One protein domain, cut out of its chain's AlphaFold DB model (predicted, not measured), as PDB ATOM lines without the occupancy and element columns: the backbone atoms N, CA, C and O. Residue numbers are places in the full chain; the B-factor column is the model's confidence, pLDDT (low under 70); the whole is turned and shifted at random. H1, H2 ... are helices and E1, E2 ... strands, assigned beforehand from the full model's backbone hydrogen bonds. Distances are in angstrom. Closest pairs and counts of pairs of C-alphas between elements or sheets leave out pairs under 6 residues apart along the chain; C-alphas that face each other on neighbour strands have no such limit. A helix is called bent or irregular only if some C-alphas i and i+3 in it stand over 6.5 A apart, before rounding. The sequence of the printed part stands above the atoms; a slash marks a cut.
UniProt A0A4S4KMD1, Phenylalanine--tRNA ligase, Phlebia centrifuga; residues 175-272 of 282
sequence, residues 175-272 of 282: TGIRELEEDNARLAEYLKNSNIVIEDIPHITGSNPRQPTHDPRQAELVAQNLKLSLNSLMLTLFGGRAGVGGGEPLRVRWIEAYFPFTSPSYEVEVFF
ATOM      1  N   THR A 175      95.989   5.476 137.525       95.81
ATOM      2  CA  THR A 175      95.101   5.391 138.692       95.81
ATOM      3  C   THR A 175      94.998   6.735 139.403       95.81
ATOM      4  O   THR A 175      93.885   7.186 139.636       95.81
ATOM      5  N   GLY A 176      96.120   7.420 139.650       95.06
ATOM      6  CA  GLY A 176      96.104   8.754 140.258       95.06
ATOM      7  C   GLY A 176      95.406   9.806 139.389       95.06
ATOM      8  O   GLY A 176      94.723  10.680 139.914       95.06
ATOM      9  N   ILE A 177      95.507   9.686 138.060       96.94
ATOM     10  CA  ILE A 177      94.747  10.537 137.129       96.94
ATOM     11  C   ILE A 177      93.240  10.277 137.250       96.94
ATOM     12  O   ILE A 177      92.481  11.233 137.362       96.94
ATOM     13  N   ARG A 178      92.803   9.008 137.276       97.56
ATOM     14  CA  ARG A 178      91.378   8.676 137.459       97.56
ATOM     15  C   ARG A 178      90.841   9.162 138.803       97.56
ATOM     16  O   ARG A 178      89.763   9.737 138.836       97.56
ATOM     17  N   GLU A 179      91.605   8.990 139.883       95.94
ATOM     18  CA  GLU A 179      91.239   9.502 141.212       95.94
ATOM     19  C   GLU A 179      91.015  11.022 141.185       95.94
ATOM     20  O   GLU A 179      90.008  11.501 141.699       95.94
ATOM     21  N   LEU A 180      91.913  11.778 140.540       97.56
ATOM     22  CA  LEU A 180      91.760  13.227 140.362       97.56
ATOM     23  C   LEU A 180      90.500  13.587 139.569       97.56
ATOM     24  O   LEU A 180      89.782  14.507 139.951       97.56
ATOM     25  N   GLU A 181      90.230  12.884 138.469       98.38
ATOM     26  CA  GLU A 181      89.052  13.128 137.629       98.38
ATOM     27  C   GLU A 181      87.746  12.856 138.385       98.38
ATOM     28  O   GLU A 181      86.826  13.676 138.343       98.38
ATOM     29  N   GLU A 182      87.680  11.744 139.117       98.31
ATOM     30  CA  GLU A 182      86.527  11.364 139.935       98.31
ATOM     31  C   GLU A 182      86.295  12.360 141.082       98.31
ATOM     32  O   GLU A 182      85.165  12.819 141.284       98.31
ATOM     33  N   ASP A 183      87.354  12.759 141.797       97.88
ATOM     34  CA  ASP A 183      87.253  13.754 142.867       97.88
ATOM     35  C   ASP A 183      86.854  15.135 142.336       97.88
ATOM     36  O   ASP A 183      85.994  15.795 142.928       97.88
ATOM     37  N   ASN A 184      87.420  15.564 141.204       98.75
ATOM     38  CA  ASN A 184      87.064  16.834 140.576       98.75
ATOM     39  C   ASN A 184      85.603  16.834 140.127       98.75
ATOM     40  O   ASN A 184      84.887  17.791 140.417       98.75
ATOM     41  N   ALA A 185      85.131  15.763 139.483       98.69
ATOM     42  CA  ALA A 185      83.736  15.644 139.065       98.69
ATOM     43  C   ALA A 185      82.780  15.704 140.266       98.69
ATOM     44  O   ALA A 185      81.798  16.449 140.248       98.69
ATOM     45  N   ARG A 186      83.102  14.979 141.345       98.56
ATOM     46  CA  ARG A 186      82.311  14.969 142.582       98.56
ATOM     47  C   ARG A 186      82.255  16.349 143.241       98.56
ATOM     48  O   ARG A 186      81.173  16.796 143.623       98.56
ATOM     49  N   LEU A 187      83.397  17.020 143.399       98.56
ATOM     50  CA  LEU A 187      83.459  18.344 144.026       98.56
ATOM     51  C   LEU A 187      82.797  19.419 143.158       98.56
ATOM     52  O   LEU A 187      82.103  20.280 143.694       98.56
ATOM     53  N   ALA A 188      82.972  19.356 141.836       98.50
ATOM     54  CA  ALA A 188      82.326  20.273 140.905       98.50
ATOM     55  C   ALA A 188      80.798  20.148 140.965       98.50
ATOM     56  O   ALA A 188      80.114  21.163 141.078       98.50
ATOM     57  N   GLU A 189      80.262  18.923 140.966       98.44
ATOM     58  CA  GLU A 189      78.818  18.699 141.081       98.44
ATOM     59  C   GLU A 189      78.278  19.150 142.446       98.44
ATOM     60  O   GLU A 189      77.228  19.789 142.522       98.44
ATOM     61  N   TYR A 190      79.013  18.895 143.533       97.69
ATOM     62  CA  TYR A 190      78.648  19.395 144.860       97.69
ATOM     63  C   TYR A 190      78.577  20.930 144.902       97.69
ATOM     64  O   TYR A 190      77.578  21.491 145.356       97.69
ATOM     65  N   LEU A 191      79.607  21.621 144.403       97.31
ATOM     66  CA  LEU A 191      79.679  23.086 144.419       97.31
ATOM     67  C   LEU A 191      78.654  23.733 143.488       97.31
ATOM     68  O   LEU A 191      78.060  24.742 143.854       97.31
ATOM     69  N   LYS A 192      78.393  23.130 142.324       96.50
ATOM     70  CA  LYS A 192      77.356  23.577 141.384       96.50
ATOM     71  C   LYS A 192      75.959  23.574 142.010       96.50
ATOM     72  O   LYS A 192      75.150  24.441 141.698       96.50
ATOM     73  N   ASN A 193      75.690  22.615 142.893       95.62
ATOM     74  CA  ASN A 193      74.421  22.496 143.615       95.62
ATOM     75  C   ASN A 193      74.430  23.216 144.978       95.62
ATOM     76  O   ASN A 193      73.497  23.060 145.766       95.62
ATOM     77  N   SER A 194      75.478  23.989 145.272       94.75
ATOM     78  CA  SER A 194      75.643  24.711 146.531       94.75
ATOM     79  C   SER A 194      75.405  26.211 146.365       94.75
ATOM     80  O   SER A 194      75.562  26.771 145.283       94.75
ATOM     81  N   ASN A 195      75.068  26.895 147.461       93.00
ATOM     82  CA  ASN A 195      74.846  28.344 147.470       93.00
ATOM     83  C   ASN A 195      76.177  29.127 147.500       93.00
ATOM     84  O   ASN A 195      76.508  29.789 148.487       93.00
ATOM     85  N   ILE A 196      76.965  29.004 146.431       93.69
ATOM     86  CA  ILE A 196      78.275  29.639 146.262       93.69
ATOM     87  C   ILE A 196      78.429  30.203 144.845       93.69
ATOM     88  O   ILE A 196      78.054  29.575 143.860       93.69
ATOM     89  N   VAL A 197      79.008  31.394 144.746       95.19
ATOM     90  CA  VAL A 197      79.449  32.033 143.507       95.19
ATOM     91  C   VAL A 197      80.972  32.059 143.523       95.19
ATOM     92  O   VAL A 197      81.581  32.592 144.450       95.19
ATOM     93  N   ILE A 198      81.573  31.465 142.497       96.75
ATOM     94  CA  ILE A 198      83.022  31.323 142.359       96.75
ATOM     95  C   ILE A 198      83.458  32.168 141.162       96.75
ATOM     96  O   ILE A 198      83.162  31.832 140.016       96.75
ATOM     97  N   GLU A 199      84.159  33.265 141.430       97.56
ATOM     98  CA  GLU A 199      84.884  34.043 140.424       97.56
ATOM     99  C   GLU A 199      86.250  33.384 140.206       97.56
ATOM    100  O   GLU A 199      87.203  33.628 140.949       97.56
ATOM    101  N   ASP A 200      86.322  32.475 139.234       96.88
ATOM    102  CA  ASP A 200      87.543  31.724 138.938       96.88
ATOM    103  C   ASP A 200      88.395  32.386 137.841       96.88
ATOM    104  O   ASP A 200      87.924  33.191 137.037       96.88
ATOM    105  N   ILE A 201      89.662  31.987 137.796       95.38
ATOM    106  CA  ILE A 201      90.640  32.297 136.751       95.38
ATOM    107  C   ILE A 201      91.142  30.989 136.121       95.38
ATOM    108  O   ILE A 201      91.039  29.931 136.757       95.38
ATOM    109  N   PRO A 202      91.727  31.021 134.908       95.88
ATOM    110  CA  PRO A 202      92.312  29.824 134.314       95.88
ATOM    111  C   PRO A 202      93.292  29.139 135.273       95.88
ATOM    112  O   PRO A 202      93.959  29.793 136.078       95.88
ATOM    113  N   HIS A 203      93.354  27.811 135.225       95.25
ATOM    114  CA  HIS A 203      94.248  27.062 136.100       95.25
ATOM    115  C   HIS A 203      95.707  27.329 135.712       95.25
ATOM    116  O   HIS A 203      96.508  27.695 136.563       95.25
ATOM    117  N   ILE A 204      96.058  27.256 134.431       95.38
ATOM    118  CA  ILE A 204      97.418  27.548 133.968       95.38
ATOM    119  C   ILE A 204      97.383  28.714 132.981       95.38
ATOM    120  O   ILE A 204      96.602  28.718 132.029       95.38
ATOM    121  N   THR A 205      98.259  29.698 133.185       95.44
ATOM    122  CA  THR A 205      98.423  30.850 132.286       95.44
ATOM    123  C   THR A 205      99.896  31.067 131.943       95.44
ATOM    124  O   THR A 205     100.786  30.401 132.474       95.44
ATOM    125  N   GLY A 206     100.175  32.005 131.032       95.44
ATOM    126  CA  GLY A 206     101.551  32.406 130.731       95.44
ATOM    127  C   GLY A 206     102.245  33.116 131.902       95.44
ATOM    128  O   GLY A 206     103.451  32.955 132.069       95.44
ATOM    129  N   SER A 207     101.497  33.868 132.715       95.81
ATOM    130  CA  SER A 207     101.993  34.551 133.922       95.81
ATOM    131  C   SER A 207     102.061  33.636 135.145       95.81
ATOM    132  O   SER A 207     102.848  33.896 136.051       95.81
ATOM    133  N   ASN A 208     101.295  32.547 135.148       96.81
ATOM    134  CA  ASN A 208     101.246  31.563 136.221       96.81
ATOM    135  C   ASN A 208     101.381  30.136 135.652       96.81
ATOM    136  O   ASN A 208     100.403  29.380 135.583       96.81
ATOM    137  N   PRO A 209     102.581  29.775 135.161       97.69
ATOM    138  CA  PRO A 209     102.789  28.519 134.460       97.69
ATOM    139  C   PRO A 209     102.901  27.339 135.430       97.69
ATOM    140  O   PRO A 209     103.200  27.494 136.615       97.69
ATOM    141  N   ARG A 210     102.745  26.126 134.891       96.75
ATOM    142  CA  ARG A 210     103.230  24.894 135.532       96.75
ATOM    143  C   ARG A 210     104.759  24.828 135.510       96.75
ATOM    144  O   ARG A 210     105.401  25.397 134.627       96.75
ATOM    145  N   GLN A 211     105.332  23.999 136.376       96.81
ATOM    146  CA  GLN A 211     106.746  23.639 136.261       96.81
ATOM    147  C   GLN A 211     107.020  22.841 134.968       96.81
ATOM    148  O   GLN A 211     106.181  22.023 134.564       96.81
ATOM    149  N   PRO A 212     108.189  23.019 134.315       96.25
ATOM    150  CA  PRO A 212     108.506  22.365 133.040       96.25
ATOM    151  C   PRO A 212     108.443  20.834 133.077       96.25
ATOM    152  O   PRO A 212     108.039  20.219 132.091       96.25
ATOM    153  N   THR A 213     108.794  20.237 134.217       96.75
ATOM    154  CA  THR A 213     108.827  18.785 134.454       96.75
ATOM    155  C   THR A 213     107.451  18.169 134.711       96.75
ATOM    156  O   THR A 213     107.330  16.946 134.689       96.75
ATOM    157  N   HIS A 214     106.417  18.978 134.956       96.56
ATOM    158  CA  HIS A 214     105.067  18.477 135.208       96.56
ATOM    159  C   HIS A 214     104.347  18.106 133.910       96.56
ATOM    160  O   HIS A 214     104.371  18.864 132.938       96.56
ATOM    161  N   ASP A 215     103.647  16.970 133.925       96.06
ATOM    162  CA  ASP A 215     102.715  16.611 132.857       96.06
ATOM    163  C   ASP A 215     101.609  17.684 132.747       96.06
ATOM    164  O   ASP A 215     100.998  18.028 133.764       96.06
ATOM    165  N   PRO A 216     101.334  18.231 131.548       96.00
ATOM    166  CA  PRO A 216     100.348  19.295 131.386       96.00
ATOM    167  C   PRO A 216      98.941  18.915 131.850       96.00
ATOM    168  O   PRO A 216      98.280  19.725 132.498       96.00
ATOM    169  N   ARG A 217      98.482  17.693 131.545       95.88
ATOM    170  CA  ARG A 217      97.130  17.244 131.904       95.88
ATOM    171  C   ARG A 217      97.015  17.058 133.409       95.88
ATOM    172  O   ARG A 217      96.038  17.496 134.007       95.88
ATOM    173  N   GLN A 218      98.007  16.424 134.027       96.50
ATOM    174  CA  GLN A 218      98.004  16.220 135.469       96.50
ATOM    175  C   GLN A 218      98.100  17.547 136.229       96.50
ATOM    176  O   GLN A 218      97.388  17.723 137.213       96.50
ATOM    177  N   ALA A 219      98.936  18.486 135.773       97.38
ATOM    178  CA  ALA A 219      99.052  19.805 136.392       97.38
ATOM    179  C   ALA A 219      97.707  20.551 136.397       97.38
ATOM    180  O   ALA A 219      97.319  21.099 137.428       97.38
ATOM    181  N   GLU A 220      96.974  20.506 135.281       97.56
ATOM    182  CA  GLU A 220      95.636  21.093 135.165       97.56
ATOM    183  C   GLU A 220      94.643  20.437 136.139       97.56
ATOM    184  O   GLU A 220      93.950  21.128 136.886       97.56
ATOM    185  N   LEU A 221      94.620  19.099 136.197       98.31
ATOM    186  CA  LEU A 221      93.739  18.349 137.099       98.31
ATOM    187  C   LEU A 221      94.033  18.630 138.578       98.31
ATOM    188  O   LEU A 221      93.098  18.753 139.369       98.31
ATOM    189  N   VAL A 222      95.309  18.744 138.959       98.44
ATOM    190  CA  VAL A 222      95.724  19.067 140.333       98.44
ATOM    191  C   VAL A 222      95.347  20.502 140.695       98.44
ATOM    192  O   VAL A 222      94.825  20.734 141.785       98.44
ATOM    193  N   ALA A 223      95.555  21.462 139.790       98.44
ATOM    194  CA  ALA A 223      95.147  22.848 140.004       98.44
ATOM    195  C   ALA A 223      93.622  22.972 140.159       98.44
ATOM    196  O   ALA A 223      93.142  23.619 141.093       98.44
ATOM    197  N   GLN A 224      92.858  22.285 139.305       98.50
ATOM    198  CA  GLN A 224      91.407  22.187 139.428       98.50
ATOM    199  C   GLN A 224      91.001  21.563 140.774       98.50
ATOM    200  O   GLN A 224      90.143  22.106 141.473       98.50
ATOM    201  N   ASN A 225      91.646  20.462 141.174       98.62
ATOM    202  CA  ASN A 225      91.362  19.772 142.433       98.62
ATOM    203  C   ASN A 225      91.604  20.664 143.650       98.62
ATOM    204  O   ASN A 225      90.762  20.713 144.549       98.62
ATOM    205  N   LEU A 226      92.717  21.402 143.661       98.62
ATOM    206  CA  LEU A 226      93.052  22.359 144.712       98.62
ATOM    207  C   LEU A 226      91.951  23.413 144.861       98.62
ATOM    208  O   LEU A 226      91.450  23.629 145.967       98.62
ATOM    209  N   LYS A 227      91.545  24.037 143.748       98.62
ATOM    210  CA  LYS A 227      90.517  25.085 143.758       98.62
ATOM    211  C   LYS A 227      89.167  24.554 144.226       98.62
ATOM    212  O   LYS A 227      88.565  25.126 145.131       98.62
ATOM    213  N   LEU A 228      88.711  23.432 143.668       98.69
ATOM    214  CA  LEU A 228      87.456  22.784 144.061       98.69
ATOM    215  C   LEU A 228      87.467  22.372 145.541       98.69
ATOM    216  O   LEU A 228      86.511  22.632 146.274       98.69
ATOM    217  N   SER A 229      88.572  21.788 146.006       98.50
ATOM    218  CA  SER A 229      88.736  21.384 147.403       98.50
ATOM    219  C   SER A 229      88.661  22.584 148.342       98.50
ATOM    220  O   SER A 229      87.926  22.532 149.328       98.50
ATOM    221  N   LEU A 230      89.353  23.684 148.032       98.38
ATOM    222  CA  LEU A 230      89.332  24.889 148.863       98.38
ATOM    223  C   LEU A 230      87.991  25.628 148.799       98.38
ATOM    224  O   LEU A 230      87.512  26.075 149.838       98.38
ATOM    225  N   ASN A 231      87.323  25.678 147.645       98.25
ATOM    226  CA  ASN A 231      85.962  26.215 147.540       98.25
ATOM    227  C   ASN A 231      84.988  25.437 148.443       98.25
ATOM    228  O   ASN A 231      84.181  26.044 149.148       98.25
ATOM    229  N   SER A 232      85.102  24.102 148.482       97.88
ATOM    230  CA  SER A 232      84.284  23.273 149.379       97.88
ATOM    231  C   SER A 232      84.569  23.561 150.856       97.88
ATOM    232  O   SER A 232      83.636  23.637 151.652       97.88
ATOM    233  N   LEU A 233      85.834  23.805 151.220       97.56
ATOM    234  CA  LEU A 233      86.202  24.199 152.578       97.56
ATOM    235  C   LEU A 233      85.617  25.570 152.935       97.56
ATOM    236  O   LEU A 233      85.033  25.726 154.005       97.56
ATOM    237  N   MET A 234      85.740  26.561 152.047       95.81
ATOM    238  CA  MET A 234      85.182  27.896 152.279       95.81
ATOM    239  C   MET A 234      83.666  27.831 152.470       95.81
ATOM    240  O   MET A 234      83.130  28.494 153.358       95.81
ATOM    241  N   LEU A 235      82.978  26.981 151.706       93.81
ATOM    242  CA  LEU A 235      81.554  26.735 151.891       93.81
ATOM    243  C   LEU A 235      81.240  26.136 153.269       93.81
ATOM    244  O   LEU A 235      80.324  26.611 153.935       93.81
ATOM    245  N   THR A 236      82.015  25.163 153.746       93.88
ATOM    246  CA  THR A 236      81.849  24.602 155.099       93.88
ATOM    247  C   THR A 236      82.069  25.647 156.196       93.88
ATOM    248  O   THR A 236      81.324  25.695 157.175       93.88
ATOM    249  N   LEU A 237      83.070  26.516 156.037       92.50
ATOM    250  CA  LEU A 237      83.422  27.528 157.038       92.50
ATOM    251  C   LEU A 237      82.443  28.714 157.066       92.50
ATOM    252  O   LEU A 237      82.102  29.222 158.143       92.50
ATOM    253  N   PHE A 238      81.997  29.165 155.892       90.44
ATOM    254  CA  PHE A 238      81.307  30.446 155.721       90.44
ATOM    255  C   PHE A 238      79.910  30.331 155.112       90.44
ATOM    256  O   PHE A 238      79.139  31.280 155.224       90.44
ATOM    257  N   GLY A 239      79.538  29.194 154.521       86.25
ATOM    258  CA  GLY A 239      78.275  29.020 153.797       86.25
ATOM    259  C   GLY A 239      77.034  29.287 154.645       86.25
ATOM    260  O   GLY A 239      76.110  29.946 154.186       86.25
ATOM    261  N   GLY A 240      77.041  28.886 155.921       77.50
ATOM    262  CA  GLY A 240      75.952  29.193 156.861       77.50
ATOM    263  C   GLY A 240      75.906  30.651 157.349       77.50
ATOM    264  O   GLY A 240      75.026  31.002 158.131       77.50
ATOM    265  N   ARG A 241      76.873  31.487 156.951       69.94
ATOM    266  CA  ARG A 241      77.022  32.893 157.372       69.94
ATOM    267  C   ARG A 241      77.086  33.882 156.205       69.94
ATOM    268  O   ARG A 241      77.116  35.084 156.459       69.94
ATOM    269  N   ALA A 242      77.142  33.406 154.965       58.94
ATOM    270  CA  ALA A 242      77.154  34.262 153.791       58.94
ATOM    271  C   ALA A 242      75.799  34.974 153.638       58.94
ATOM    272  O   ALA A 242      74.749  34.334 153.615       58.94
ATOM    273  N   GLY A 243      75.840  36.306 153.570       50.28
ATOM    274  CA  GLY A 243      74.668  37.171 153.431       50.28
ATOM    275  C   GLY A 243      73.970  37.550 154.738       50.28
ATOM    276  O   GLY A 243      73.719  36.723 155.619       50.28
ATOM    277  N   VAL A 244      73.573  38.822 154.842       45.03
ATOM    278  CA  VAL A 244      72.620  39.286 155.860       45.03
ATOM    279  C   VAL A 244      71.261  38.652 155.538       45.03
ATOM    280  O   VAL A 244      70.592  39.067 154.602       45.03
ATOM    281  N   GLY A 245      70.850  37.629 156.295       54.09
ATOM    282  CA  GLY A 245      69.520  37.013 156.159       54.09
ATOM    283  C   GLY A 245      69.466  35.619 155.522       54.09
ATOM    284  O   GLY A 245      68.373  35.163 155.208       54.09
ATOM    285  N   GLY A 246      70.600  34.923 155.362       55.88
ATOM    286  CA  GLY A 246      70.625  33.479 155.066       55.88
ATOM    287  C   GLY A 246      70.208  33.066 153.648       55.88
ATOM    288  O   GLY A 246      70.004  31.880 153.409       55.88
ATOM    289  N   GLY A 247      70.079  34.023 152.722       69.75
ATOM    290  CA  GLY A 247      69.692  33.772 151.329       69.75
ATOM    291  C   GLY A 247      70.726  34.168 150.270       69.75
ATOM    292  O   GLY A 247      70.583  33.756 149.123       69.75
ATOM    293  N   GLU A 248      71.763  34.945 150.603       83.31
ATOM    294  CA  GLU A 248      72.774  35.334 149.608       83.31
ATOM    295  C   GLU A 248      73.853  34.250 149.464       83.31
ATOM    296  O   GLU A 248      74.239  33.636 150.461       83.31
ATOM    297  N   PRO A 249      74.365  34.000 148.246       89.44
ATOM    298  CA  PRO A 249      75.431  33.030 148.046       89.44
ATOM    299  C   PRO A 249      76.745  33.484 148.684       89.44
ATOM    300  O   PRO A 249      77.092  34.670 148.653       89.44
ATOM    301  N   LEU A 250      77.527  32.520 149.179       91.75
ATOM    302  CA  LEU A 250      78.941  32.738 149.490       91.75
ATOM    303  C   LEU A 250      79.657  33.176 148.215       91.75
ATOM    304  O   LEU A 250      79.512  32.520 147.192       91.75
ATOM    305  N   ARG A 251      80.442  34.254 148.253       93.88
ATOM    306  CA  ARG A 251      81.229  34.683 147.090       93.88
ATOM    307  C   ARG A 251      82.706  34.482 147.363       93.88
ATOM    308  O   ARG A 251      83.203  34.926 148.400       93.88
ATOM    309  N   VAL A 252      83.386  33.825 146.434       95.31
ATOM    310  CA  VAL A 252      84.830  33.604 146.478       95.31
ATOM    311  C   VAL A 252      85.459  34.022 145.158       95.31
ATOM    312  O   VAL A 252      84.841  33.856 144.108       95.31
ATOM    313  N   ARG A 253      86.680  34.550 145.214       97.25
ATOM    314  CA  ARG A 253      87.441  34.986 144.040       97.25
ATOM    315  C   ARG A 253      88.843  34.404 144.069       97.25
ATOM    316  O   ARG A 253      89.504  34.462 145.102       97.25
ATOM    317  N   TRP A 254      89.292  33.876 142.937       98.25
ATOM    318  CA  TRP A 254      90.655  33.388 142.750       98.25
ATOM    319  C   TRP A 254      91.500  34.422 142.015       98.25
ATOM    320  O   TRP A 254      91.064  34.992 141.018       98.25
ATOM    321  N   ILE A 255      92.724  34.633 142.492       97.31
ATOM    322  CA  ILE A 255      93.709  35.510 141.857       97.31
ATOM    323  C   ILE A 255      95.044  34.780 141.713       97.31
ATOM    324  O   ILE A 255      95.366  33.883 142.496       97.31
ATOM    325  N   GLU A 256      95.809  35.135 140.682       97.44
ATOM    326  CA  GLU A 256      97.171  34.623 140.524       97.44
ATOM    327  C   GLU A 256      98.059  35.177 141.632       97.44
ATOM    328  O   GLU A 256      97.951  36.344 142.008       97.44
ATOM    329  N   ALA A 257      98.949  34.329 142.133       96.31
ATOM    330  CA  ALA A 257      99.923  34.689 143.147       96.31
ATOM    331  C   ALA A 257     101.293  34.118 142.782       96.31
ATOM    332  O   ALA A 257     101.446  33.389 141.801       96.31
ATOM    333  N   TYR A 258     102.291  34.425 143.602       95.44
ATOM    334  CA  TYR A 258     103.621  33.852 143.482       95.44
ATOM    335  C   TYR A 258     104.128  33.424 144.854       95.44
ATOM    336  O   TYR A 258     104.170  34.223 145.788       95.44
ATOM    337  N   PHE A 259     104.575  32.173 144.939       95.75
ATOM    338  CA  PHE A 259     105.341  31.662 146.065       95.75
ATOM    339  C   PHE A 259     106.561  30.910 145.522       95.75
ATOM    340  O   PHE A 259     106.414  30.166 144.549       95.75
ATOM    341  N   PRO A 260     107.752  31.038 146.134       95.56
ATOM    342  CA  PRO A 260     108.961  30.373 145.636       95.56
ATOM    343  C   PRO A 260     108.879  28.837 145.571       95.56
ATOM    344  O   PRO A 260     109.635  28.212 144.831       95.56
ATOM    345  N   PHE A 261     107.954  28.232 146.320       96.00
ATOM    346  CA  PHE A 261     107.802  26.785 146.487       96.00
ATOM    347  C   PHE A 261     106.580  26.194 145.757       96.00
ATOM    348  O   PHE A 261     106.371  24.984 145.822       96.00
ATOM    349  N   THR A 262     105.788  26.990 145.020       97.62
ATOM    350  CA  THR A 262     104.631  26.485 144.250       97.62
ATOM    351  C   THR A 262     104.523  27.100 142.852       97.62
ATOM    352  O   THR A 262     104.815  28.273 142.631       97.62
ATOM    353  N   SER A 263     104.084  26.304 141.873       97.31
ATOM    354  CA  SER A 263     103.838  26.754 140.494       97.31
ATOM    355  C   SER A 263     102.918  25.752 139.768       97.31
ATOM    356  O   SER A 263     103.310  24.586 139.610       97.31
ATOM    357  N   PRO A 264     101.715  26.165 139.317       98.00
ATOM    358  CA  PRO A 264     101.111  27.499 139.474       98.00
ATOM    359  C   PRO A 264     100.739  27.829 140.934       98.00
ATOM    360  O   PRO A 264     100.704  26.946 141.790       98.00
ATOM    361  N   SER A 265     100.483  29.108 141.216       98.06
ATOM    362  CA  SER A 265     100.210  29.649 142.555       98.06
ATOM    363  C   SER A 265      98.981  30.558 142.563       98.06
ATOM    364  O   SER A 265      98.770  31.335 141.633       98.06
ATOM    365  N   TYR A 266      98.174  30.495 143.622       98.12
ATOM    366  CA  TYR A 266      96.950  31.294 143.724       98.12
ATOM    367  C   TYR A 266      96.697  31.777 145.145       98.12
ATOM    368  O   TYR A 266      97.096  31.129 146.116       98.12
ATOM    369  N   GLU A 267      95.927  32.852 145.244       97.62
ATOM    370  CA  GLU A 267      95.226  33.250 146.459       97.62
ATOM    371  C   GLU A 267      93.715  33.155 146.228       97.62
ATOM    372  O   GLU A 267      93.222  33.332 145.110       97.62
ATOM    373  N   VAL A 268      92.982  32.839 147.297       96.50
ATOM    374  CA  VAL A 268      91.519  32.832 147.305       96.50
ATOM    375  C   VAL A 268      91.025  33.856 148.311       96.50
ATOM    376  O   VAL A 268      91.410  33.846 149.481       96.50
ATOM    377  N   GLU A 269      90.149  34.735 147.853       95.19
ATOM    378  CA  GLU A 269      89.494  35.737 148.676       95.19
ATOM    379  C   GLU A 269      88.052  35.314 148.931       95.19
ATOM    380  O   GLU A 269      87.331  34.919 148.014       95.19
ATOM    381  N   VAL A 270      87.617  35.420 150.184       91.56
ATOM    382  CA  VAL A 270      86.222  35.200 150.570       91.56
ATOM    383  C   VAL A 270      85.588  36.550 150.846       91.56
ATOM    384  O   VAL A 270      86.048  37.300 151.708       91.56
ATOM    385  N   PHE A 271      84.506  36.857 150.143       87.62
ATOM    386  CA  PHE A 271      83.762  38.076 150.399       87.62
ATOM    387  C   PHE A 271      83.018  37.965 151.731       87.62
ATOM    388  O   PHE A 271      82.124  37.131 151.895       87.62
ATOM    389  N   PHE A 272      83.372  38.822 152.686       71.25
ATOM    390  CA  PHE A 272      82.786  38.806 154.020       71.25
ATOM    391  C   PHE A 272      82.448  40.226 154.490       71.25
ATOM    392  O   PHE A 272      83.334  41.034 154.766       71.25
TER     393      PHE A 272
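AT A GLANCE: This is residues 175 to 272 of the 282 residues of the protein "Phenylalanine--tRNA ligase" of Phlebia centrifuga (UniProt A0A4S4KMD1). A small sheet of three strands has the long helix H2 over one face, and H1 packs on H2 on the side away from the sheet, whose other face is bare. H2 bends at a kink near residue 235, and a long link, residues 200 to 215, leads from E1 to its beginning. The printed part has 98 residues with two named helices and three named strands, H1, E1, H2, E2, E3 along the chain. The sheet order is E1, E2, E3, mixed, and the class is mixed, helices and strands. The whole is compact, with a radius of gyration of the C-alphas of 14.5 A, and elongated, spanning 48 by 30 by 18 A.

HOW THE PARTS SIT: H1, residues 175 to 192, touches H2, residues 216 to 241, with the closest C-alphas, those of Asn 184 and Asn 225, 5.5 A apart. They run the same way at a tilt of 35.2 degrees, only just steep. H1 is not on the sheet of E1, residues 196 to 199, E2, residues 250 to 256, and E3, residues 266 to 270. H2 is on it, at a height over the sheet of 8.6 A, in two layers, a helix on one face of a sheet. H2 lies over E2, only just slantwise to the strands, at 31 degrees to E2 on the local plane; their closest C-alphas, Gly 239 and Leu 250, are 5.7 A apart. E1 and E2 are parallel, with N 197 and O 250 within hydrogen-bond range at 2.7 A. E1, H2 and E2 form a strand-helix-strand unit, two parallel neighbour strands with a helix between, and its crossover is left-handed. E2 and E3 are an antiparallel hairpin, with N 269 and O 253 at 2.8 A. In H1 every O i to N i+4 pair is within hydrogen-bond range; in H2, 20 of 22 are.

IN THESE COORDINATES: H1 begins at C-alpha 175, (95.101, 5.391, 138.692), and is 25.6 A long. E1 is 9.9 A long. H2, from C-alpha 216 at (100.348, 19.295, 131.386), is 37.5 A long, with a kink of 40 degrees near residue 235; it is irregular, C-alphas 237 and 240 being 7.7 A apart. E2 is 20.4 A long; E3, 13.3 A long, ends at C-alpha 270, (86.222, 35.200, 150.570).

THE WHOLE: The C-alphas farthest apart, those of Thr 213 and Gly 245, are 48.5 A apart. The printed part has no cut. The link from E1 to H2 is long, with 16 residues. The model's mean pLDDT over the printed part is 93.0, and residues 241 to 247 are under 70.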